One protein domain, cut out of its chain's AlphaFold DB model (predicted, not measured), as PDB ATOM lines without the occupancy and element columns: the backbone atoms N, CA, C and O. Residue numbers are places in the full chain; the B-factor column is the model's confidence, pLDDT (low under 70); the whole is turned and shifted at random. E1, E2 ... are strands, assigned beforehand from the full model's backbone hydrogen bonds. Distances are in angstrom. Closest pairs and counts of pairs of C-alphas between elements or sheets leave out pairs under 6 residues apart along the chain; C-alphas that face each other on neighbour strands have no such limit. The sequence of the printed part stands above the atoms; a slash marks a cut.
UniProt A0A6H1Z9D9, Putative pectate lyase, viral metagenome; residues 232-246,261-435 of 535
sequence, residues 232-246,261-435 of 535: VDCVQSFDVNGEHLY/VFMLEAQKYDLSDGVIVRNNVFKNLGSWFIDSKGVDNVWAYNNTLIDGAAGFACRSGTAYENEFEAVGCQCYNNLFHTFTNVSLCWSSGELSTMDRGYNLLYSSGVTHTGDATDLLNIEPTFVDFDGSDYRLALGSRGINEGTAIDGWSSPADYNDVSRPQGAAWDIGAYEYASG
ATOM      1  N   VAL A 232     293.285 370.479 381.239       93.56
ATOM      2  CA  VAL A 232     293.624 371.034 382.549       93.56
ATOM      3  C   VAL A 232     294.619 372.154 382.358       93.56
ATOM      4  O   VAL A 232     295.760 371.871 382.008       93.56
ATOM      5  N   ASP A 233     294.229 373.392 382.616       95.81
ATOM      6  CA  ASP A 233     295.150 374.514 382.488       95.81
ATOM      7  C   ASP A 233     295.604 375.022 383.867       95.81
ATOM      8  O   ASP A 233     294.819 375.057 384.824       95.81
ATOM      9  N   CYS A 234     296.878 375.419 384.007       97.44
ATOM     10  CA  CYS A 234     297.302 376.142 385.217       97.44
ATOM     11  C   CYS A 234     296.592 377.500 385.272       97.44
ATOM     12  O   CYS A 234     296.055 377.877 386.315       97.44
ATOM     13  N   VAL A 235     296.556 378.199 384.132       98.38
ATOM     14  CA  VAL A 235     295.824 379.446 383.902       98.38
ATOM     15  C   VAL A 235     295.137 379.381 382.539       98.38
ATOM     16  O   VAL A 235     295.797 379.265 381.504       98.38
ATOM     17  N   GLN A 236     293.817 379.540 382.538       96.94
ATOM     18  CA  GLN A 236     293.022 379.734 381.330       96.94
ATOM     19  C   GLN A 236     292.458 381.162 381.287       96.94
ATOM     20  O   GLN A 236     291.909 381.659 382.276       96.94
ATOM     21  N   SER A 237     292.575 381.824 380.135       97.12
ATOM     22  CA  SER A 237     291.943 383.116 379.860       97.12
ATOM     23  C   SER A 237     291.508 383.218 378.404       97.12
ATOM     24  O   SER A 237     292.157 382.690 377.500       97.12
ATOM     25  N   PHE A 238     290.399 383.909 378.171       94.44
ATOM     26  CA  PHE A 238     289.822 384.091 376.847       94.44
ATOM     27  C   PHE A 238     288.925 385.330 376.790       94.44
ATOM     28  O   PHE A 238     288.473 385.817 377.822       94.44
ATOM     29  N   ASP A 239     288.589 385.798 375.588       92.50
ATOM     30  CA  ASP A 239     287.743 386.983 375.392       92.50
ATOM     31  C   ASP A 239     286.345 386.678 374.824       92.50
ATOM     32  O   ASP A 239     285.604 387.585 374.456       92.50
ATOM     33  N   VAL A 240     285.918 385.416 374.735       88.94
ATOM     34  CA  VAL A 240     284.735 385.058 373.928       88.94
ATOM     35  C   VAL A 240     283.416 385.733 374.349       88.94
ATOM     36  O   VAL A 240     282.527 385.870 373.494       88.94
ATOM     37  N   ASN A 241     283.269 386.209 375.593       89.25
ATOM     38  CA  ASN A 241     282.111 386.987 376.062       89.25
ATOM     39  C   ASN A 241     282.449 388.448 376.428       89.25
ATOM     40  O   ASN A 241     281.616 389.133 377.026       89.25
ATOM     41  N   GLY A 242     283.609 388.957 376.005       90.44
ATOM     42  CA  GLY A 242     284.079 390.317 376.285       90.44
ATOM     43  C   GLY A 242     284.902 390.439 377.569       90.44
ATOM     44  O   GLY A 242     285.174 391.558 378.010       90.44
ATOM     45  N   GLU A 243     285.272 389.311 378.179       94.50
ATOM     46  CA  GLU A 243     286.310 389.256 379.201       94.50
ATOM     47  C   GLU A 243     287.677 389.671 378.622       94.50
ATOM     48  O   GLU A 243     287.864 389.761 377.408       94.50
ATOM     49  N   HIS A 244     288.619 389.979 379.508       96.31
ATOM     50  CA  HIS A 244     289.969 390.422 379.169       96.31
ATOM     51  C   HIS A 244     290.953 389.987 380.247       96.31
ATOM     52  O   HIS A 244     290.540 389.763 381.385       96.31
ATOM     53  N   LEU A 245     292.239 389.949 379.911       98.06
ATOM     54  CA  LEU A 245     293.333 389.825 380.865       98.06
ATOM     55  C   LEU A 245     294.379 390.904 380.585       98.06
ATOM     56  O   LEU A 245     294.991 390.902 379.517       98.06
ATOM     57  N   TYR A 246     294.575 391.804 381.548       98.50
ATOM     58  CA  TYR A 246     295.603 392.839 381.491       98.50
ATOM     59  C   TYR A 246     296.577 392.733 382.663       98.50
ATOM     60  O   TYR A 246     296.151 392.669 383.811       98.50
ATOM     61  N   VAL A 261     300.171 375.010 380.590       97.38
ATOM     62  CA  VAL A 261     300.376 375.968 381.685       97.38
ATOM     63  C   VAL A 261     299.481 377.176 381.456       97.38
ATOM     64  O   VAL A 261     298.634 377.469 382.293       97.38
ATOM     65  N   PHE A 262     299.622 377.832 380.307       98.19
ATOM     66  CA  PHE A 262     298.790 378.970 379.932       98.19
ATOM     67  C   PHE A 262     298.050 378.699 378.629       98.19
ATOM     68  O   PHE A 262     298.688 378.484 377.598       98.19
ATOM     69  N   MET A 263     296.725 378.798 378.685       96.69
ATOM     70  CA  MET A 263     295.845 378.887 377.525       96.69
ATOM     71  C   MET A 263     295.286 380.310 377.458       96.69
ATOM     72  O   MET A 263     294.439 380.677 378.273       96.69
ATOM     73  N   LEU A 264     295.790 381.129 376.530       96.31
ATOM     74  CA  LEU A 264     295.450 382.551 376.418       96.31
ATOM     75  C   LEU A 264     294.864 382.860 375.035       96.31
ATOM     76  O   LEU A 264     295.573 382.832 374.025       96.31
ATOM     77  N   GLU A 265     293.570 383.185 374.981       93.19
ATOM     78  CA  GLU A 265     292.848 383.421 373.724       93.19
ATOM     79  C   GLU A 265     292.152 384.792 373.667       93.19
ATOM     80  O   GLU A 265     291.003 384.937 374.076       93.19
ATOM     81  N   ALA A 266     292.783 385.784 373.041       91.94
ATOM     82  CA  ALA A 266     292.146 387.063 372.702       91.94
ATOM     83  C   ALA A 266     291.760 387.110 371.215       91.94
ATOM     84  O   ALA A 266     292.149 387.983 370.445       91.94
ATOM     85  N   GLN A 267     291.022 386.091 370.772       87.75
ATOM     86  CA  GLN A 267     290.769 385.877 369.348       87.75
ATOM     87  C   GLN A 267     289.505 386.568 368.825       87.75
ATOM     88  O   GLN A 267     289.285 386.550 367.616       87.75
ATOM     89  N   LYS A 268     288.628 387.102 369.685       88.81
ATOM     90  CA  LYS A 268     287.323 387.634 369.258       88.81
ATOM     91  C   LYS A 268     287.234 389.153 369.324       88.81
ATOM     92  O   LYS A 268     286.592 389.757 368.461       88.81
ATOM     93  N   TYR A 269     287.807 389.750 370.358       88.69
ATOM     94  CA  TYR A 269     287.757 391.180 370.626       88.69
ATOM     95  C   TYR A 269     289.137 391.815 370.777       88.69
ATOM     96  O   TYR A 269     289.176 393.044 370.810       88.69
ATOM     97  N   ASP A 270     290.215 391.021 370.824       88.12
ATOM     98  CA  ASP A 270     291.594 391.522 370.913       88.12
ATOM     99  C   ASP A 270     291.800 392.339 372.205       88.12
ATOM    100  O   ASP A 270     292.205 393.502 372.209       88.12
ATOM    101  N   LEU A 271     291.365 391.751 373.328       90.06
ATOM    102  CA  LEU A 271     291.282 392.411 374.634       90.06
ATOM    103  C   LEU A 271     292.220 391.778 375.665       90.06
ATOM    104  O   LEU A 271     291.819 391.585 376.805       90.06
ATOM    105  N   SER A 272     293.444 391.383 375.328       95.12
ATOM    106  CA  SER A 272     294.382 390.909 376.360       95.12
ATOM    107  C   SER A 272     295.816 391.301 376.049       95.12
ATOM    108  O   SER A 272     296.257 391.214 374.909       95.12
ATOM    109  N   ASP A 273     296.523 391.747 377.082       96.44
ATOM    110  CA  ASP A 273     297.870 392.310 376.992       96.44
ATOM    111  C   ASP A 273     298.595 392.123 378.330       96.44
ATOM    112  O   ASP A 273     298.001 392.305 379.391       96.44
ATOM    113  N   GLY A 274     299.881 391.792 378.298       97.25
ATOM    114  CA  GLY A 274     300.736 391.926 379.475       97.25
ATOM    115  C   GLY A 274     300.584 390.749 380.428       97.25
ATOM    116  O   GLY A 274     299.883 390.809 381.434       97.25
ATOM    117  N   VAL A 275     301.290 389.659 380.140       98.69
ATOM    118  CA  VAL A 275     301.354 388.493 381.033       98.69
ATOM    119  C   VAL A 275     302.814 388.154 381.287       98.69
ATOM    120  O   VAL A 275     303.520 387.737 380.376       98.69
ATOM    121  N   ILE A 276     303.273 388.310 382.529       98.69
ATOM    122  CA  ILE A 276     304.612 387.921 382.980       98.69
ATOM    123  C   ILE A 276     304.525 386.565 383.675       98.69
ATOM    124  O   ILE A 276     303.919 386.443 384.734       98.69
ATOM    125  N   VAL A 277     305.217 385.570 383.131       98.88
ATOM    126  CA  VAL A 277     305.385 384.236 383.712       98.88
ATOM    127  C   VAL A 277     306.850 384.068 384.089       98.88
ATOM    128  O   VAL A 277     307.696 383.883 383.209       98.88
ATOM    129  N   ARG A 278     307.190 384.156 385.381       98.69
ATOM    130  CA  ARG A 278     308.601 384.103 385.798       98.69
ATOM    131  C   ARG A 278     308.919 383.316 387.057       98.69
ATOM    132  O   ARG A 278     308.131 383.297 387.990       98.69
ATOM    133  N   ASN A 279     310.122 382.747 387.129       98.69
ATOM    134  CA  ASN A 279     310.577 381.972 388.289       98.69
ATOM    135  C   ASN A 279     309.582 380.890 388.715       98.69
ATOM    136  O   ASN A 279     309.417 380.678 389.904       98.69
ATOM    137  N   ASN A 280     308.862 380.251 387.798       98.94
ATOM    138  CA  ASN A 280     307.935 379.178 388.150       98.94
ATOM    139  C   ASN A 280     308.559 377.814 387.859       98.94
ATOM    140  O   ASN A 280     309.442 377.691 387.002       98.94
ATOM    141  N   VAL A 281     308.044 376.788 388.532       98.88
ATOM    142  CA  VAL A 281     308.344 375.393 388.222       98.88
ATOM    143  C   VAL A 281     307.110 374.726 387.637       98.88
ATOM    144  O   VAL A 281     306.026 374.765 388.218       98.88
ATOM    145  N   PHE A 282     307.286 374.093 386.483       98.69
ATOM    146  CA  PHE A 282     306.235 373.365 385.788       98.69
ATOM    147  C   PHE A 282     306.657 371.925 385.548       98.69
ATOM    148  O   PHE A 282     307.791 371.678 385.134       98.69
ATOM    149  N   LYS A 283     305.751 370.976 385.790       97.25
ATOM    150  CA  LYS A 283     306.070 369.548 385.703       97.25
ATOM    151  C   LYS A 283     304.941 368.731 385.078       97.25
ATOM    152  O   LYS A 283     303.771 368.989 385.344       97.25
ATOM    153  N   ASN A 284     305.279 367.700 384.305       95.69
ATOM    154  CA  ASN A 284     304.314 366.756 383.722       95.69
ATOM    155  C   ASN A 284     303.236 367.462 382.879       95.69
ATOM    156  O   ASN A 284     302.039 367.361 383.157       95.69
ATOM    157  N   LEU A 285     303.667 368.196 381.857       94.19
ATOM    158  CA  LEU A 285     302.790 368.961 380.979       94.19
ATOM    159  C   LEU A 285     302.324 368.123 379.784       94.19
ATOM    160  O   LEU A 285     303.130 367.564 379.038       94.19
ATOM    161  N   GLY A 286     301.013 368.074 379.557       91.69
ATOM    162  CA  GLY A 286     300.420 367.308 378.459       91.69
ATOM    163  C   GLY A 286     300.625 367.926 377.070       91.69
ATOM    164  O   GLY A 286     300.612 367.212 376.067       91.69
ATOM    165  N   SER A 287     300.791 369.248 376.993       92.56
ATOM    166  CA  SER A 287     300.823 370.009 375.744       92.56
ATOM    167  C   SER A 287     301.708 371.257 375.869       92.56
ATOM    168  O   SER A 287     302.930 371.114 375.824       92.56
ATOM    169  N   TRP A 288     301.142 372.462 375.989       95.44
ATOM    170  CA  TRP A 288     301.870 373.730 375.882       95.44
ATOM    171  C   TRP A 288     302.380 374.237 377.225       95.44
ATOM    172  O   TRP A 288     301.667 374.207 378.223       95.44
ATOM    173  N   PHE A 289     303.582 374.812 377.224       97.81
ATOM    174  CA  PHE A 289     303.948 375.784 378.243       97.81
ATOM    175  C   PHE A 289     303.036 377.008 378.107       97.81
ATOM    176  O   PHE A 289     302.189 377.233 378.955       97.81
ATOM    177  N   ILE A 290     303.126 377.760 377.014       98.25
ATOM    178  CA  ILE A 290     302.228 378.898 376.787       98.25
ATOM    179  C   ILE A 290     301.655 378.781 375.385       98.25
ATOM    180  O   ILE A 290     302.390 378.837 374.396       98.25
ATOM    181  N   ASP A 291     300.341 378.632 375.306       95.12
ATOM    182  CA  ASP A 291     299.579 378.803 374.085       95.12
ATOM    183  C   ASP A 291     298.925 380.191 374.086       95.12
ATOM    184  O   ASP A 291     297.876 380.392 374.695       95.12
ATOM    185  N   SER A 292     299.563 381.156 373.417       94.88
ATOM    186  CA  SER A 292     299.028 382.509 373.244       94.88
ATOM    187  C   SER A 292     298.494 382.711 371.828       94.88
ATOM    188  O   SER A 292     299.197 382.447 370.842       94.88
ATOM    189  N   LYS A 293     297.252 383.202 371.722       93.44
ATOM    190  CA  LYS A 293     296.587 383.538 370.458       93.44
ATOM    191  C   LYS A 293     295.979 384.940 370.504       93.44
ATOM    192  O   LYS A 293     294.953 385.134 371.152       93.44
ATOM    193  N   GLY A 294     296.567 385.873 369.756       91.75
ATOM    194  CA  GLY A 294     296.117 387.270 369.687       91.75
ATOM    195  C   GLY A 294     296.292 388.038 371.000       91.75
ATOM    196  O   GLY A 294     295.528 388.949 371.263       91.75
ATOM    197  N   VAL A 295     297.227 387.618 371.859       94.25
ATOM    198  CA  VAL A 295     297.497 388.265 373.151       94.25
ATOM    199  C   VAL A 295     298.867 388.917 373.083       94.25
ATOM    200  O   VAL A 295     299.872 388.233 372.854       94.25
ATOM    201  N   ASP A 296     298.897 390.225 373.306       93.94
ATOM    202  CA  ASP A 296     300.113 391.022 373.240       93.94
ATOM    203  C   ASP A 296     300.934 390.926 374.534       93.94
ATOM    204  O   ASP A 296     300.423 390.648 375.620       93.94
ATOM    205  N   ASN A 297     302.241 391.169 374.423       96.94
ATOM    206  CA  ASN A 297     303.157 391.344 375.554       96.94
ATOM    207  C   ASN A 297     303.154 390.168 376.554       96.94
ATOM    208  O   ASN A 297     303.125 390.352 377.772       96.94
ATOM    209  N   VAL A 298     303.201 388.936 376.036       98.38
ATOM    210  CA  VAL A 298     303.342 387.721 376.855       98.38
ATOM    211  C   VAL A 298     304.818 387.361 377.031       98.38
ATOM    212  O   VAL A 298     305.545 387.107 376.068       98.38
ATOM    213  N   TRP A 299     305.274 387.316 378.274       98.56
ATOM    214  CA  TRP A 299     306.681 387.243 378.640       98.56
ATOM    215  C   TRP A 299     306.961 386.060 379.564       98.56
ATOM    216  O   TRP A 299     306.386 385.956 380.643       98.56
ATOM    217  N   ALA A 300     307.881 385.183 379.165       98.81
ATOM    218  CA  ALA A 300     308.309 384.028 379.943       98.81
ATOM    219  C   ALA A 300     309.793 384.131 380.310       98.81
ATOM    220  O   ALA A 300     310.657 384.040 379.429       98.81
ATOM    221  N   TYR A 301     310.088 384.272 381.604       98.81
ATOM    222  CA  TYR A 301     311.449 384.468 382.106       98.81
ATOM    223  C   TYR A 301     311.826 383.485 383.201       98.81
ATOM    224  O   TYR A 301     311.111 383.367 384.190       98.81
ATOM    225  N   ASN A 302     313.000 382.863 383.111       98.81
ATOM    226  CA  ASN A 302     313.559 382.130 384.252       98.81
ATOM    227  C   ASN A 302     312.598 381.064 384.808       98.81
ATOM    228  O   ASN A 302     312.482 380.920 386.012       98.81
ATOM    229  N   ASN A 303     311.861 380.334 383.972       98.94
ATOM    230  CA  ASN A 303     311.035 379.215 384.440       98.94
ATOM    231  C   ASN A 303     311.803 377.896 384.293       98.94
ATOM    232  O   ASN A 303     312.602 377.749 383.368       98.94
ATOM    233  N   THR A 304     311.543 376.930 385.173       98.81
ATOM    234  CA  THR A 304     312.041 375.553 385.047       98.81
ATOM    235  C   THR A 304     310.887 374.642 384.660       98.81
ATOM    236  O   THR A 304     309.909 374.534 385.390       98.81
ATOM    237  N   LEU A 305     311.000 373.983 383.512       98.62
ATOM    238  CA  LEU A 305     309.971 373.122 382.951       98.62
ATOM    239  C   LEU A 305     310.505 371.706 382.779       98.62
ATOM    240  O   LEU A 305     311.488 371.496 382.067       98.62
ATOM    241  N   ILE A 306     309.827 370.746 383.395       98.06
ATOM    242  CA  ILE A 306     310.214 369.338 383.433       98.06
ATOM    243  C   ILE A 306     309.097 368.494 382.819       98.06
ATOM    244  O   ILE A 306     307.946 368.604 383.226       98.06
ATOM    245  N   ASP A 307     309.445 367.635 381.865       96.50
ATOM    246  CA  ASP A 307     308.537 366.689 381.206       96.50
ATOM    247  C   ASP A 307     307.345 367.382 380.526       96.50
ATOM    248  O   ASP A 307     306.284 367.585 381.113       96.50
ATOM    249  N   GLY A 308     307.512 367.729 379.248       95.06
ATOM    250  CA  GLY A 308     306.484 368.419 378.470       95.06
ATOM    251  C   GLY A 308     306.511 368.085 376.981       95.06
ATOM    252  O   GLY A 308     307.351 367.325 376.496       95.06
ATOM    253  N   ALA A 309     305.583 368.667 376.223       93.25
ATOM    254  CA  ALA A 309     305.516 368.453 374.779       93.25
ATOM    255  C   ALA A 309     305.917 369.702 373.991       93.25
ATOM    256  O   ALA A 309     306.887 369.678 373.228       93.25
ATOM    257  N   ALA A 310     305.188 370.799 374.179       94.94
ATOM    258  CA  ALA A 310     305.334 372.047 373.449       94.94
ATOM    259  C   ALA A 310     305.720 373.196 374.389       94.94
ATOM    260  O   ALA A 310     305.287 373.252 375.533       94.94
ATOM    261  N   GLY A 311     306.552 374.118 373.903       96.50
ATOM    262  CA  GLY A 311     306.965 375.289 374.678       96.50
ATOM    263  C   GLY A 311     305.980 376.458 374.556       96.50
ATOM    264  O   GLY A 311     304.770 376.266 374.635       96.50
ATOM    265  N   PHE A 312     306.497 377.669 374.385       97.69
ATOM    266  CA  PHE A 312     305.747 378.907 374.209       97.69
ATOM    267  C   PHE A 312     305.547 379.239 372.718       97.69
ATOM    268  O   PHE A 312     306.508 379.432 371.965       97.69
ATOM    269  N   ALA A 313     304.286 379.336 372.297       95.31
ATOM    270  CA  ALA A 313     303.885 379.878 371.007       95.31
ATOM    271  C   ALA A 313     303.170 381.232 371.150       95.31
ATOM    272  O   ALA A 313     302.184 381.340 371.875       95.31
ATOM    273  N   CYS A 314     303.638 382.234 370.404       94.50
ATOM    274  CA  CYS A 314     303.002 383.546 370.260       94.50
ATOM    275  C   CYS A 314     302.335 383.640 368.882       94.50
ATOM    276  O   CYS A 314     303.016 383.761 367.860       94.50
ATOM    277  N   ARG A 315     301.016 383.459 368.818       92.62
ATOM    278  CA  ARG A 315     300.322 383.167 367.555       92.62
ATOM    279  C   ARG A 315     299.266 384.205 367.231       92.62
ATOM    280  O   ARG A 315     298.582 384.688 368.125       92.62
ATOM    281  N   SER A 316     299.044 384.449 365.945       87.25
ATOM    282  CA  SER A 316     297.864 385.184 365.503       87.25
ATOM    283  C   SER A 316     296.576 384.444 365.878       87.25
ATOM    284  O   SER A 316     296.465 383.216 365.768       87.25
ATOM    285  N   GLY A 317     295.575 385.201 366.309       77.75
ATOM    286  CA  GLY A 317     294.200 384.760 366.420       77.75
ATOM    287  C   GLY A 317     293.542 384.647 365.044       77.75
ATOM    288  O   GLY A 317     293.676 385.536 364.211       77.75
ATOM    289  N   THR A 318     292.810 383.556 364.793       69.81
ATOM    290  CA  THR A 318     292.181 383.288 363.482       69.81
ATOM    291  C   THR A 318     290.651 383.325 363.524       69.81
ATOM    292  O   THR A 318     289.998 382.771 362.635       69.81
ATOM    293  N   ALA A 319     290.048 383.880 364.578       63.00
ATOM    294  CA  ALA A 319     288.599 383.873 364.734       63.00
ATOM    295  C   ALA A 319     287.967 385.161 364.169       63.00
ATOM    296  O   ALA A 319     288.393 386.266 364.466       63.00
ATOM    297  N   TYR A 320     286.900 384.992 363.379       58.06
ATOM    298  CA  TYR A 320     286.002 386.049 362.882       58.06
ATOM    299  C   TYR A 320     286.618 387.119 361.961       58.06
ATOM    300  O   TYR A 320     286.798 388.266 362.348       58.06
ATOM    301  N   GLU A 321     286.801 386.757 360.684       57.19
ATOM    302  CA  GLU A 321     287.043 387.640 359.518       57.19
ATOM    303  C   GLU A 321     288.281 388.562 359.561       57.19
ATOM    304  O   GLU A 321     288.666 389.071 358.509       57.19
ATOM    305  N   ASN A 322     288.947 388.699 360.711       61.97
ATOM    306  CA  ASN A 322     290.190 389.435 360.911       61.97
ATOM    307  C   ASN A 322     291.221 388.534 361.603       61.97
ATOM    308  O   ASN A 322     290.875 387.688 362.425       61.97
ATOM    309  N   GLU A 323     292.485 388.710 361.240       69.94
ATOM    310  CA  GLU A 323     293.620 388.088 361.915       69.94
ATOM    311  C   GLU A 323     294.096 389.073 362.991       69.94
ATOM    312  O   GLU A 323     294.487 390.194 362.662       69.94
ATOM    313  N   PHE A 324     293.962 388.692 364.264       80.44
ATOM    314  CA  PHE A 324     294.474 389.472 365.397       80.44
ATOM    315  C   PHE A 324     295.884 388.987 365.696       80.44
ATOM    316  O   PHE A 324     296.126 387.786 365.737       80.44
ATOM    317  N   GLU A 325     296.837 389.888 365.839       84.19
ATOM    318  CA  GLU A 325     298.253 389.530 365.899       84.19
ATOM    319  C   GLU A 325     298.712 389.478 367.351       84.19
ATOM    320  O   GLU A 325     298.205 390.235 368.162       84.19
ATOM    321  N   ALA A 326     299.655 388.593 367.680       89.94
ATOM    322  CA  ALA A 326     300.278 388.570 369.001       89.94
ATOM    323  C   ALA A 326     301.685 389.170 368.898       89.94
ATOM    324  O   ALA A 326     302.593 388.575 368.301       89.94
ATOM    325  N   VAL A 327     301.879 390.372 369.435       93.12
ATOM    326  CA  VAL A 327     303.147 391.103 369.357       93.12
ATOM    327  C   VAL A 327     303.792 391.305 370.723       93.12
ATOM    328  O   VAL A 327     303.151 391.251 371.763       93.12
ATOM    329  N   GLY A 328     305.107 391.523 370.731       95.31
ATOM    330  CA  GLY A 328     305.845 391.827 371.954       95.31
ATOM    331  C   GLY A 328     306.120 390.618 372.846       95.31
ATOM    332  O   GLY A 328     306.600 390.814 373.960       95.31
ATOM    333  N   CYS A 329     305.870 389.387 372.385       97.88
ATOM    334  CA  CYS A 329     306.162 388.194 373.172       97.88
ATOM    335  C   CYS A 329     307.667 388.012 373.409       97.88
ATOM    336  O   CYS A 329     308.479 388.257 372.510       97.88
ATOM    337  N   GLN A 330     308.036 387.536 374.602       98.25
ATOM    338  CA  GLN A 330     309.433 387.310 374.980       98.25
ATOM    339  C   GLN A 330     309.651 385.964 375.673       98.25
ATOM    340  O   GLN A 330     308.880 385.585 376.549       98.25
ATOM    341  N   CYS A 331     310.730 385.263 375.328       98.62
ATOM    342  CA  CYS A 331     311.113 383.989 375.941       98.62
ATOM    343  C   CYS A 331     312.612 383.959 376.265       98.62
ATOM    344  O   CYS A 331     313.443 383.704 375.386       98.62
ATOM    345  N   TYR A 332     312.952 384.192 377.534       98.75
ATOM    346  CA  TYR A 332     314.340 384.284 377.986       98.75
ATOM    347  C   TYR A 332     314.632 383.458 379.234       98.75
ATOM    348  O   TYR A 332     313.797 383.336 380.126       98.75
ATOM    349  N   ASN A 333     315.860 382.947 379.339       98.75
ATOM    350  CA  ASN A 333     316.370 382.281 380.541       98.75
ATOM    351  C   ASN A 333     315.536 381.083 381.025       98.75
ATOM    352  O   ASN A 333     315.640 380.709 382.191       98.75
ATOM    353  N   ASN A 334     314.696 380.469 380.190       98.88
ATOM    354  CA  ASN A 334     313.895 379.317 380.601       98.88
ATOM    355  C   ASN A 334     314.697 378.019 380.452       98.88
ATOM    356  O   ASN A 334     315.456 377.850 379.496       98.88
ATOM    357  N   LEU A 335     314.499 377.090 381.384       98.75
ATOM    358  CA  LEU A 335     315.067 375.747 381.358       98.75
ATOM    359  C   LEU A 335     313.974 374.757 380.950       98.75
ATOM    360  O   LEU A 335     313.040 374.531 381.710       98.75
ATOM    361  N   PHE A 336     314.112 374.136 379.782       98.44
ATOM    362  CA  PHE A 336     313.251 373.057 379.301       98.44
ATOM    363  C   PHE A 336     313.995 371.721 379.371       98.44
ATOM    364  O   PHE A 336     314.988 371.525 378.666       98.44
ATOM    365  N   HIS A 337     313.498 370.795 380.187       97.69
ATOM    366  CA  HIS A 337     314.040 369.448 380.336       97.69
ATOM    367  C   HIS A 337     312.986 368.397 379.963       97.69
ATOM    368  O   HIS A 337     311.876 368.416 380.489       97.69
ATOM    369  N   THR A 338     313.332 367.463 379.075       96.12
ATOM    370  CA  THR A 338     312.428 366.412 378.562       96.12
ATOM    371  C   THR A 338     311.209 366.967 377.801       96.12
ATOM    372  O   THR A 338     310.066 366.582 378.038       96.12
ATOM    373  N   PHE A 339     311.440 367.874 376.853       95.69
ATOM    374  CA  PHE A 339     310.429 368.383 375.925       95.69
ATOM    375  C   PHE A 339     310.498 367.712 374.548       95.69
ATOM    376  O   PHE A 339     311.539 367.687 373.894       95.69
ATOM    377  N   THR A 340     309.371 367.201 374.048       94.44
ATOM    378  CA  THR A 340     309.381 366.427 372.791       94.44
ATOM    379  C   THR A 340     309.483 367.271 371.517       94.44
ATOM    380  O   THR A 340     309.962 366.770 370.497       94.44
ATOM    381  N   ASN A 341     309.032 368.530 371.524       95.06
ATOM    382  CA  ASN A 341     309.089 369.388 370.338       95.06
ATOM    383  C   ASN A 341     310.482 369.992 370.116       95.06
ATOM    384  O   ASN A 341     311.191 370.373 371.042       95.06
ATOM    385  N   VAL A 342     310.856 370.152 368.844       93.25
ATOM    386  CA  VAL A 342     312.187 370.658 368.461       93.25
ATOM    387  C   VAL A 342     312.353 372.165 368.673       93.25
ATOM    388  O   VAL A 342     313.444 372.611 369.009       93.25
ATOM    389  N   SER A 343     311.287 372.950 368.500       92.19
ATOM    390  CA  SER A 343     311.277 374.405 368.686       92.19
ATOM    391  C   SER A 343     310.339 374.747 369.833       92.19
ATOM    392  O   SER A 343     309.158 374.398 369.777       92.19
ATOM    393  N   LEU A 344     310.865 375.420 370.857       94.62
ATOM    394  CA  LEU A 344     310.140 375.647 372.111       94.62
ATOM    395  C   LEU A 344     309.753 377.104 372.360       94.62
ATOM    396  O   LEU A 344     308.868 377.325 373.161       94.62
ATOM    397  N   CYS A 345     310.315 378.085 371.658       96.75
ATOM    398  CA  CYS A 345     309.847 379.473 371.739       96.75
ATOM    399  C   CYS A 345     309.752 380.045 370.338       96.75
ATOM    400  O   CYS A 345     310.770 380.095 369.663       96.75
ATOM    401  N   TRP A 346     308.567 380.404 369.850       95.56
ATOM    402  CA  TRP A 346     308.365 380.823 368.455       95.56
ATOM    403  C   TRP A 346     307.088 381.650 368.273       95.56
ATOM    404  O   TRP A 346     306.209 381.635 369.132       95.56
ATOM    405  N   SER A 347     306.976 382.346 367.137       93.81
ATOM    406  CA  SER A 347     305.743 383.019 366.718       93.81
ATOM    407  C   SER A 347     305.216 382.517 365.371       93.81
ATOM    408  O   SER A 347     305.973 381.985 364.553       93.81
ATOM    409  N   SER A 348     303.912 382.678 365.140       89.75
ATOM    410  CA  SER A 348     303.276 382.488 363.826       89.75
ATOM    411  C   SER A 348     302.279 383.590 363.535       89.75
ATOM    412  O   SER A 348     301.469 383.893 364.402       89.75
ATOM    413  N   GLY A 349     302.315 384.098 362.308       83.19
ATOM    414  CA  GLY A 349     301.602 385.299 361.881       83.19
ATOM    415  C   GLY A 349     302.522 386.155 361.028       83.19
ATOM    416  O   GLY A 349     303.741 386.068 361.190       83.19
ATOM    417  N   GLU A 350     301.986 386.962 360.114       81.00
ATOM    418  CA  GLU A 350     302.838 387.893 359.360       81.00
ATOM    419  C   GLU A 350     303.394 389.002 360.263       81.00
ATOM    420  O   GLU A 350     304.526 389.444 360.048       81.00
ATOM    421  N   LEU A 351     302.631 389.424 361.280       82.06
ATOM    422  CA  LEU A 351     303.035 390.493 362.198       82.06
ATOM    423  C   LEU A 351     303.347 390.007 363.617       82.06
ATOM    424  O   LEU A 351     303.936 390.766 364.382       82.06
ATOM    425  N   SER A 352     303.007 388.764 363.967       87.62
ATOM    426  CA  SER A 352     303.279 388.217 365.300       87.62
ATOM    427  C   SER A 352     304.782 388.101 365.595       87.62
ATOM    428  O   SER A 352     305.559 387.563 364.797       87.62
ATOM    429  N   THR A 353     305.218 388.572 366.767       93.38
ATOM    430  CA  THR A 353     306.650 388.701 367.110       93.38
ATOM    431  C   THR A 353     307.035 387.904 368.352       93.38
ATOM    432  O   THR A 353     306.275 387.812 369.306       93.38
ATOM    433  N   MET A 354     308.242 387.332 368.332       96.12
ATOM    434  CA  MET A 354     308.857 386.632 369.461       96.12
ATOM    435  C   MET A 354     310.314 387.070 369.564       96.12
ATOM    436  O   MET A 354     311.104 386.779 368.662       96.12
ATOM    437  N   ASP A 355     310.663 387.729 370.664       97.75
ATOM    438  CA  ASP A 355     312.051 387.978 371.042       97.75
ATOM    439  C   ASP A 355     312.517 386.913 372.043       97.75
ATOM    440  O   ASP A 355     311.809 386.578 372.991       97.75
ATOM    441  N   ARG A 356     313.665 386.283 371.803       97.50
ATOM    442  CA  ARG A 356     314.036 385.058 372.525       97.50
ATOM    443  C   ARG A 356     315.539 384.856 372.579       97.50
ATOM    444  O   ARG A 356     316.243 385.179 371.627       97.50
ATOM    445  N   GLY A 357     316.001 384.226 373.650       98.25
ATOM    446  CA  GLY A 357     317.394 383.827 373.787       98.25
ATOM    447  C   GLY A 357     317.733 383.327 375.182       98.25
ATOM    448  O   GLY A 357     316.912 383.393 376.095       98.25
ATOM    449  N   TYR A 358     318.967 382.863 375.357       98.50
ATOM    450  CA  TYR A 358     319.494 382.406 376.646       98.50
ATOM    451  C   TYR A 358     318.640 381.321 377.326       98.50
ATOM    452  O   TYR A 358     318.625 381.211 378.546       98.50
ATOM    453  N   ASN A 359     317.897 380.515 376.569       98.69
ATOM    454  CA  ASN A 359     317.159 379.380 377.113       98.69
ATOM    455  C   ASN A 359     318.043 378.124 377.097       98.69
ATOM    456  O   ASN A 359     318.890 377.962 376.219       98.69
ATOM    457  N   LEU A 360     317.814 377.194 378.024       98.56
ATOM    458  CA  LEU A 360     318.430 375.864 378.013       98.56
ATOM    459  C   LEU A 360     317.382 374.843 377.585       98.56
ATOM    460  O   LEU A 360     316.350 374.710 378.233       98.56
ATOM    461  N   LEU A 361     317.637 374.127 376.489       98.06
ATOM    462  CA  LEU A 361     316.707 373.151 375.923       98.06
ATOM    463  C   LEU A 361     317.381 371.786 375.858       98.06
ATOM    464  O   LEU A 361     318.309 371.595 375.069       98.06
ATOM    465  N   TYR A 362     316.905 370.818 376.633       97.31
ATOM    466  CA  TYR A 362     317.482 369.479 376.652       97.31
ATOM    467  C   TYR A 362     316.434 368.378 376.730       97.31
ATOM    468  O   TYR A 362     315.615 368.347 377.643       97.31
ATOM    469  N   SER A 363     316.535 367.416 375.811       96.50
ATOM    470  CA  SER A 363     315.815 366.145 375.894       96.50
ATOM    471  C   SER A 363     316.617 365.048 375.214       96.50
ATOM    472  O   SER A 363     317.101 365.218 374.092       96.50
ATOM    473  N   SER A 364     316.721 363.889 375.862       95.19
ATOM    474  CA  SER A 364     317.398 362.737 375.268       95.19
ATOM    475  C   SER A 364     316.727 362.326 373.951       95.19
ATOM    476  O   SER A 364     315.521 362.092 373.891       95.19
ATOM    477  N   GLY A 365     317.512 362.249 372.875       94.06
ATOM    478  CA  GLY A 365     317.038 361.838 371.550       94.06
ATOM    479  C   GLY A 365     316.304 362.913 370.739       94.06
ATOM    480  O   GLY A 365     315.922 362.634 369.602       94.06
ATOM    481  N   VAL A 366     316.149 364.132 371.262       96.19
ATOM    482  CA  VAL A 366     315.623 365.284 370.512       96.19
ATOM    483  C   VAL A 366     316.789 366.174 370.092       96.19
ATOM    484  O   VAL A 366     317.785 366.296 370.795       96.19
ATOM    485  N   THR A 367     316.693 366.775 368.908       97.00
ATOM    486  CA  THR A 367     317.620 367.826 368.469       97.00
ATOM    487  C   THR A 367     316.859 369.138 368.423       97.00
ATOM    488  O   THR A 367     316.145 369.415 367.459       97.00
ATOM    489  N   HIS A 368     316.989 369.921 369.486       96.75
ATOM    490  CA  HIS A 368     316.356 371.221 369.596       96.75
ATOM    491  C   HIS A 368     316.994 372.252 368.665       96.75
ATOM    492  O   HIS A 368     318.191 372.202 368.360       96.75
ATOM    493  N   THR A 369     316.169 373.205 368.247       96.31
ATOM    494  CA  THR A 369     316.536 374.393 367.476       96.31
ATOM    495  C   THR A 369     316.088 375.631 368.237       96.31
ATOM    496  O   THR A 369     314.997 375.624 368.808       96.31
ATOM    497  N   GLY A 370     316.870 376.703 368.187       94.88
ATOM    498  CA  GLY A 370     316.564 377.942 368.897       94.88
ATOM    499  C   GLY A 370     317.379 379.119 368.380       94.88
ATOM    500  O   GLY A 370     317.915 379.073 367.267       94.88
ATOM    501  N   ASP A 371     317.428 380.174 369.182       96.62
ATOM    502  CA  ASP A 371     318.294 381.324 368.963       96.62
ATOM    503  C   ASP A 371     319.783 380.952 369.111       96.62
ATOM    504  O   ASP A 371     320.140 379.929 369.695       96.62
ATOM    505  N   ALA A 372     320.676 381.785 368.573       96.75
ATOM    506  CA  ALA A 372     322.121 381.580 368.681       96.75
ATOM    507  C   ALA A 372     322.649 381.665 370.126       96.75
ATOM    508  O   ALA A 372     323.732 381.146 370.399       96.75
ATOM    509  N   THR A 373     321.918 382.333 371.019       97.88
ATOM    510  CA  THR A 373     322.244 382.461 372.448       97.88
ATOM    511  C   THR A 373     321.691 381.321 373.308       97.88
ATOM    512  O   THR A 373     322.048 381.234 374.478       97.88
ATOM    513  N   ASP A 374     320.856 380.435 372.759       98.38
ATOM    514  CA  ASP A 374     320.304 379.303 373.507       98.38
ATOM    515  C   ASP A 374     321.352 378.189 373.721       98.38
ATOM    516  O   ASP A 374     322.152 377.853 372.840       98.38
ATOM    517  N   LEU A 375     321.285 377.529 374.879       98.06
ATOM    518  CA  LEU A 375     321.998 376.286 375.162       98.06
ATOM    519  C   LEU A 375     321.180 375.094 374.650       98.06
ATOM    520  O   LEU A 375     320.307 374.557 375.332       98.06
ATOM    521  N   LEU A 376     321.470 374.670 373.421       97.50
ATOM    522  CA  LEU A 376     320.731 373.606 372.742       97.50
ATOM    523  C   LEU A 376     321.335 372.223 372.996       97.50
ATOM    524  O   LEU A 376     322.497 371.968 372.678       97.50
ATOM    525  N   ASN A 377     320.498 371.292 373.450       95.81
ATOM    526  CA  ASN A 377     320.826 369.884 373.686       95.81
ATOM    527  C   ASN A 377     321.951 369.692 374.718       95.81
ATOM    528  O   ASN A 377     322.749 368.761 374.610       95.81
ATOM    529  N   ILE A 378     322.014 370.587 375.706       94.19
ATOM    530  CA  ILE A 378     322.976 370.542 376.807       94.19
ATOM    531  C   ILE A 378     322.254 370.094 378.071       94.19
ATOM    532  O   ILE A 378     321.403 370.815 378.572       94.19
ATOM    533  N   GLU A 379     322.612 368.923 378.587       95.44
ATOM    534  CA  GLU A 379     322.034 368.393 379.823       95.44
ATOM    535  C   GLU A 379     322.406 369.277 381.027       95.44
ATOM    536  O   GLU A 379     323.600 369.483 381.286       95.44
ATOM    537  N   PRO A 380     321.422 369.817 381.765       96.06
ATOM    538  CA  PRO A 380     321.665 370.426 383.062       96.06
ATOM    539  C   PRO A 380     321.758 369.337 384.136       96.06
ATOM    540  O   PRO A 380     321.166 368.267 384.019       96.06
ATOM    541  N   THR A 381     322.471 369.624 385.221       94.44
ATOM    542  CA  THR A 381     322.469 368.782 386.423       94.44
ATOM    543  C   THR A 381     321.733 369.487 387.551       94.44
ATOM    544  O   THR A 381     321.901 370.695 387.743       94.44
ATOM    545  N   PHE A 382     320.958 368.723 388.314       93.31
ATOM    546  CA  PHE A 382     320.146 369.208 389.429       93.31
ATOM    547  C   PHE A 382     320.633 368.640 390.761       93.31
ATOM    548  O   PHE A 382     321.350 367.637 390.767       93.31
ATOM    549  N   VAL A 383     320.259 369.281 391.871       88.38
ATOM    550  CA  VAL A 383     320.589 368.810 393.225       88.38
ATOM    551  C   VAL A 383     319.966 367.437 393.494       88.38
ATOM    552  O   VAL A 383     320.686 366.521 393.887       88.38
ATOM    553  N   ASP A 384     318.667 367.277 393.227       88.44
ATOM    554  CA  ASP A 384     317.972 365.987 393.293       88.44
ATOM    555  C   ASP A 384     316.787 365.960 392.315       88.44
ATOM    556  O   ASP A 384     315.663 366.334 392.640       88.44
ATOM    557  N   PHE A 385     317.042 365.508 391.087       92.19
ATOM    558  CA  PHE A 385     316.017 365.456 390.042       92.19
ATOM    559  C   PHE A 385     314.843 364.526 390.398       92.19
ATOM    560  O   PHE A 385     313.687 364.886 390.172       92.19
ATOM    561  N   ASP A 386     315.124 363.353 390.978       90.56
ATOM    562  CA  ASP A 386     314.100 362.355 391.317       90.56
ATOM    563  C   ASP A 386     313.248 362.817 392.511       90.56
ATOM    564  O   ASP A 386     312.035 362.589 392.543       90.56
ATOM    565  N   GLY A 387     313.863 363.528 393.463       90.44
ATOM    566  CA  GLY A 387     313.187 364.214 394.566       90.44
ATOM    567  C   GLY A 387     312.443 365.493 394.166       90.44
ATOM    568  O   GLY A 387     311.825 366.120 395.020       90.44
ATOM    569  N   SER A 388     312.447 365.862 392.879       93.00
ATOM    570  CA  SER A 388     311.880 367.118 392.357       93.00
ATOM    571  C   SER A 388     312.546 368.393 392.906       93.00
ATOM    572  O   SER A 388     311.944 369.462 392.913       93.00
ATOM    573  N   ASP A 389     313.809 368.302 393.321       92.69
ATOM    574  CA  ASP A 389     314.662 369.449 393.623       92.69
ATOM    575  C   ASP A 389     315.431 369.871 392.364       92.69
ATOM    576  O   ASP A 389     316.537 369.404 392.065       92.69
ATOM    577  N   TYR A 390     314.809 370.775 391.610       97.06
ATOM    578  CA  TYR A 390     315.332 371.276 390.341       97.06
ATOM    579  C   TYR A 390     316.263 372.484 390.487       97.06
ATOM    580  O   TYR A 390     316.516 373.194 389.506       97.06
ATOM    581  N   ARG A 391     316.812 372.728 391.683       94.88
ATOM    582  CA  ARG A 391     317.940 373.654 391.828       94.88
ATOM    583  C   ARG A 391     319.130 373.123 391.036       94.88
ATOM    584  O   ARG A 391     319.384 371.917 391.005       94.88
ATOM    585  N   LEU A 392     319.872 374.019 390.391       93.12
ATOM    586  CA  LEU A 392     321.060 373.643 389.627       93.12
ATOM    587  C   LEU A 392     322.147 373.114 390.575       93.12
ATOM    588  O   LEU A 392     322.484 373.760 391.564       93.12
ATOM    589  N   ALA A 393     322.713 371.945 390.272       87.88
ATOM    590  CA  ALA A 393     323.862 371.421 391.009       87.88
ATOM    591  C   ALA A 393     325.161 372.146 390.620       87.88
ATOM    592  O   ALA A 393     325.273 372.707 389.527       87.88
ATOM    593  N   LEU A 394     326.180 372.065 391.482       83.25
ATOM    594  CA  LEU A 394     327.516 372.600 391.206       83.25
ATOM    595  C   LEU A 394     328.034 372.134 389.833       83.25
ATOM    596  O   LEU A 394     328.108 370.939 389.547       83.25
ATOM    597  N   GLY A 395     328.437 373.093 388.999       82.06
ATOM    598  CA  GLY A 395     328.958 372.831 387.654       82.06
ATOM    599  C   GLY A 395     327.886 372.589 386.587       82.06
ATOM    600  O   GLY A 395     328.243 372.337 385.433       82.06
ATOM    601  N   SER A 396     326.600 372.695 386.938       94.31
ATOM    602  CA  SER A 396     325.506 372.638 385.972       94.31
ATOM    603  C   SER A 396     325.661 373.710 384.898       94.31
ATOM    604  O   SER A 396     326.077 374.840 385.152       94.31
ATOM    605  N   ARG A 397     325.302 373.354 383.665       91.44
ATOM    606  CA  ARG A 397     325.478 374.212 382.490       91.44
ATOM    607  C   ARG A 397     324.514 375.393 382.419       91.44
ATOM    608  O   ARG A 397     324.721 376.230 381.559       91.44
ATOM    609  N   GLY A 398     323.506 375.462 383.288       95.56
ATOM    610  CA  GLY A 398     322.623 376.628 383.403       95.56
ATOM    611  C   GLY A 398     323.202 377.774 384.242       95.56
ATOM    612  O   GLY A 398     322.625 378.858 384.244       95.56
ATOM    613  N   ILE A 399     324.318 377.544 384.950       95.75
ATOM    614  CA  ILE A 399     324.904 378.511 385.884       95.75
ATOM    615  C   ILE A 399     325.684 379.603 385.131       95.75
ATOM    616  O   ILE A 399     326.622 379.284 384.402       95.75
ATOM    617  N   ASN A 400     325.377 380.877 385.394       95.38
ATOM    618  CA  ASN A 400     325.942 382.096 384.808       95.38
ATOM    619  C   ASN A 400     325.784 382.204 383.286       95.38
ATOM    620  O   ASN A 400     326.639 382.779 382.610       95.38
ATOM    621  N   GLU A 401     324.721 381.625 382.738       97.81
ATOM    622  CA  GLU A 401     324.519 381.518 381.286       97.81
ATOM    623  C   GLU A 401     323.244 382.237 380.821       97.81
ATOM    624  O   GLU A 401     322.948 382.258 379.631       97.81
ATOM    625  N   GLY A 402     322.500 382.851 381.746       97.94
ATOM    626  CA  GLY A 402     321.355 383.707 381.463       97.94
ATOM    627  C   GLY A 402     321.734 385.175 381.248       97.94
ATOM    628  O   GLY A 402     322.888 385.589 381.372       97.94
ATOM    629  N   THR A 403     320.727 385.996 380.963       97.94
ATOM    630  CA  THR A 403     320.852 387.453 380.815       97.94
ATOM    631  C   THR A 403     319.970 388.201 381.812       97.94
ATOM    632  O   THR A 403     318.929 387.702 382.231       97.94
ATOM    633  N   ALA A 404     320.349 389.429 382.169       97.38
ATOM    634  CA  ALA A 404     319.448 390.316 382.897       97.38
ATOM    635  C   ALA A 404     318.254 390.715 382.015       97.38
ATOM    636  O   ALA A 404     318.410 390.909 380.807       97.38
ATOM    637  N   ILE A 405     317.082 390.852 382.638       97.00
ATOM    638  CA  ILE A 405     315.844 391.284 381.982       97.00
ATOM    639  C   ILE A 405     315.583 392.758 382.300       97.00
ATOM    640  O   ILE A 405     315.539 393.161 383.467       97.00
ATOM    641  N   ASP A 406     315.395 393.563 381.258       93.19
ATOM    642  CA  ASP A 406     315.114 394.991 381.389       93.19
ATOM    643  C   ASP A 406     313.788 395.236 382.130       93.19
ATOM    644  O   ASP A 406     312.792 394.550 381.927       93.19
ATOM    645  N   GLY A 407     313.767 396.240 383.011       89.75
ATOM    646  CA  GLY A 407     312.572 396.610 383.779       89.75
ATOM    647  C   GLY A 407     312.303 395.766 385.031       89.75
ATOM    648  O   GLY A 407     311.471 396.161 385.849       89.75
ATOM    649  N   TRP A 408     313.035 394.672 385.263       93.25
ATOM    650  CA  TRP A 408     312.896 393.878 386.486       93.25
ATOM    651  C   TRP A 408     313.726 394.473 387.636       93.25
ATOM    652  O   TRP A 408     314.919 394.209 387.782       93.25
ATOM    653  N   SER A 409     313.094 395.291 388.484       88.94
ATOM    654  CA  SER A 409     313.743 395.848 389.678       88.94
ATOM    655  C   SER A 409     313.866 394.807 390.794       88.94
ATOM    656  O   SER A 409     312.867 394.185 391.148       88.94
ATOM    657  N   SER A 410     315.055 394.690 391.393       90.12
ATOM    658  CA  SER A 410     315.350 393.774 392.511       90.12
ATOM    659  C   SER A 410     315.029 392.305 392.178       90.12
ATOM    660  O   SER A 410     314.218 391.687 392.867       90.12
ATOM    661  N   PRO A 411     315.616 391.754 391.100       93.25
ATOM    662  CA  PRO A 411     315.327 390.396 390.668       93.25
ATOM    663  C   PRO A 411     315.774 389.397 391.735       93.25
ATOM    664  O   PRO A 411     316.910 389.444 392.208       93.25
ATOM    665  N   ALA A 412     314.870 388.497 392.099       92.44
ATOM    666  CA  ALA A 412     315.127 387.357 392.965       92.44
ATOM    667  C   ALA A 412     314.523 386.107 392.321       92.44
ATOM    668  O   ALA A 412     313.623 386.233 391.489       92.44
ATOM    669  N   ASP A 413     315.053 384.933 392.634       96.81
ATOM    670  CA  ASP A 413     314.628 383.645 392.085       96.81
ATOM    671  C   ASP A 413     313.396 383.063 392.814       96.81
ATOM    672  O   ASP A 413     312.726 383.757 393.583       96.81
ATOM    673  N   TYR A 414     313.080 381.790 392.562       96.19
ATOM    674  CA  TYR A 414     312.014 381.052 393.250       96.19
ATOM    675  C   TYR A 414     312.164 381.058 394.786       96.19
ATOM    676  O   TYR A 414     311.166 381.168 395.491       96.19
ATOM    677  N   ASN A 415     313.398 381.005 395.302       88.88
ATOM    678  CA  ASN A 415     313.736 380.935 396.729       88.88
ATOM    679  C   ASN A 415     314.119 382.299 397.336       88.88
ATOM    680  O   ASN A 415     314.762 382.344 398.384       88.88
ATOM    681  N   ASP A 416     313.769 383.407 396.678       91.12
ATOM    682  CA  ASP A 416     314.137 384.765 397.105       91.12
ATOM    683  C   ASP A 416     315.650 385.071 397.098       91.12
ATOM    684  O   ASP A 416     316.101 386.067 397.672       91.12
ATOM    685  N   VAL A 417     316.453 384.283 396.383       88.19
ATOM    686  CA  VAL A 417     317.876 384.559 396.156       88.19
ATOM    687  C   VAL A 417     318.013 385.647 395.092       88.19
ATOM    688  O   VAL A 417     317.516 385.508 393.976       88.19
ATOM    689  N   SER A 418     318.698 386.750 395.415       92.62
ATOM    690  CA  SER A 418     318.878 387.869 394.478       92.62
ATOM    691  C   SER A 418     319.664 387.460 393.230       92.62
ATOM    692  O   SER A 418     320.637 386.722 393.342       92.62
ATOM    693  N   ARG A 419     319.326 388.001 392.057       93.56
ATOM    694  CA  ARG A 419     320.060 387.754 390.807       93.56
ATOM    695  C   ARG A 419     320.908 388.966 390.382       93.56
ATOM    696  O   ARG A 419     320.435 390.101 390.485       93.56
ATOM    697  N   PRO A 420     322.115 388.768 389.822       94.00
ATOM    698  CA  PRO A 420     322.875 387.519 389.816       94.00
ATOM    699  C   PRO A 420     323.571 387.249 391.158       94.00
ATOM    700  O   PRO A 420     323.917 388.192 391.872       94.00
ATOM    701  N   GLN A 421     323.872 385.983 391.443       86.81
ATOM    702  CA  GLN A 421     324.854 385.600 392.470       86.81
ATOM    703  C   GLN A 421     326.275 385.479 391.905       86.81
ATOM    704  O   GLN A 421     327.253 385.635 392.638       86.81
ATOM    705  N   GLY A 422     326.406 385.230 390.600       87.00
ATOM    706  CA  GLY A 422     327.690 385.129 389.913       87.00
ATOM    707  C   GLY A 422     327.918 386.208 388.851       87.00
ATOM    708  O   GLY A 422     327.604 387.385 389.028       87.00
ATOM    709  N   ALA A 423     328.545 385.810 387.745       89.06
ATOM    710  CA  ALA A 423     328.870 386.692 386.626       89.06
ATOM    711  C   ALA A 423     327.639 387.098 385.795       89.06
ATOM    712  O   ALA A 423     327.665 388.153 385.159       89.06
ATOM    713  N   ALA A 424     326.595 386.272 385.788       94.31
ATOM    714  CA  ALA A 424     325.336 386.509 385.093       94.31
ATOM    715  C   ALA A 424     324.202 385.782 385.828       94.31
ATOM    716  O   ALA A 424     324.460 385.084 386.802       94.31
ATOM    717  N   TRP A 425     322.957 385.985 385.395       96.94
ATOM    718  CA  TRP A 425     321.827 385.240 385.952       96.94
ATOM    719  C   TRP A 425     321.937 383.770 385.550       96.94
ATOM    720  O   TRP A 425     322.487 383.450 384.493       96.94
ATOM    721  N   ASP A 426     321.353 382.890 386.344       98.06
ATOM    722  CA  ASP A 426     321.220 381.487 385.980       98.06
ATOM    723  C   ASP A 426     319.961 381.236 385.146       98.06
ATOM    724  O   ASP A 426     318.932 381.901 385.302       98.06
ATOM    725  N   ILE A 427     320.034 380.251 384.253       98.75
ATOM    726  CA  ILE A 427     318.889 379.792 383.462       98.75
ATOM    727  C   ILE A 427     317.996 378.902 384.336       98.75
ATOM    728  O   ILE A 427     318.471 377.956 384.965       98.75
ATOM    729  N   GLY A 428     316.687 379.156 384.311       98.62
ATOM    730  CA  GLY A 428     315.678 378.454 385.106       98.62
ATOM    731  C   GLY A 428     315.215 379.227 386.345       98.62
ATOM    732  O   GLY A 428     315.632 380.359 386.599       98.62
ATOM    733  N   ALA A 429     314.323 378.594 387.109       98.62
ATOM    734  CA  ALA A 429     313.617 379.174 388.258       98.62
ATOM    735  C   ALA A 429     314.503 379.510 389.453       98.62
ATOM    736  O   ALA A 429     314.144 380.383 390.240       98.62
ATOM    737  N   TYR A 430     315.660 378.866 389.553       97.12
ATOM    738  CA  TYR A 430     316.561 378.983 390.689       97.12
ATOM    739  C   TYR A 430     317.850 379.697 390.290       97.12
ATOM    740  O   TYR A 430     318.367 379.490 389.192       97.12
ATOM    741  N   GLU A 431     318.365 380.516 391.194       95.19
ATOM    742  CA  GLU A 431     319.698 381.089 391.146       95.19
ATOM    743  C   GLU A 431     320.603 380.258 392.061       95.19
ATOM    744  O   GLU A 431     320.403 380.132 393.271       95.19
ATOM    745  N   TYR A 432     321.619 379.663 391.461       89.31
ATOM    746  CA  TYR A 432     322.761 379.091 392.129       89.31
ATOM    747  C   TYR A 432     323.571 380.201 392.807       89.31
ATOM    748  O   TYR A 432     324.482 380.809 392.240       89.31
ATOM    749  N   ALA A 433     323.288 380.425 394.087       75.88
ATOM    750  CA  ALA A 433     324.264 381.047 394.963       75.88
ATOM    751  C   ALA A 433     325.475 380.114 395.040       75.88
ATOM    752  O   ALA A 433     325.344 378.975 395.489       75.88
ATOM    753  N   SER A 434     326.650 380.561 394.573       61.47
ATOM    754  CA  SER A 434     327.893 379.823 394.806       61.47
ATOM    755  C   SER A 434     328.005 379.588 396.304       61.47
ATOM    756  O   SER A 434     328.158 380.561 397.041       61.47
ATOM    757  N   GLY A 435     327.818 378.328 396.708       60.44
ATOM    758  CA  GLY A 435     327.556 377.955 398.086       60.44
ATOM    759  C   GLY A 435     328.520 378.637 399.038       60.44
ATOM    760  O   GLY A 435     329.735 378.634 398.827       60.44
TER     761      GLY A 435
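Overview. This is residues 232 to 246 and 261 to 435 of the 535 residues of the protein "Putative pectate lyase" of viral metagenome (UniProt A0A6H1Z9D9). With little regular structure, the chain winds in stacked turns, a solenoid walled by three sheets of parallel strands: E1 E2 E5 E8 E11 and E3 E6 E9 E12 as a sandwich, face to face, and E4 E7 E10 E13. Hairpin E14 E15 and residues 393 to 435 lie toward one end. The printed part has 190 residues, 71 of them in 15 named strands, with no named helix: all strand. It is compact, radius of gyration of the C-alphas 16.4 A, spanning 55 by 38 by 31 A.

Arrangement. E1, residues 233 to 238, is parallel to E2, residues 261 to 265; N 235 and O 261 are within hydrogen-bond range, 2.9 A. E3, residues 272 to 278, runs on into E4, residues 281 to 283, at 91 degrees.

Along the chain. E1 begins at C-alpha 233 (295.150, 374.514, 382.488); E3, 18.4 A long, ends at C-alpha 278 (308.601, 384.103, 385.798).

Size, cuts and confidence. Residues 247 to 260 are cut out; C-alphas 246 and 261 are 17.5 A apart. Residues 316 to 328 and 363 to 381 are long links. Residues 318 to 323 and 434 to 435 have pLDDT under 70.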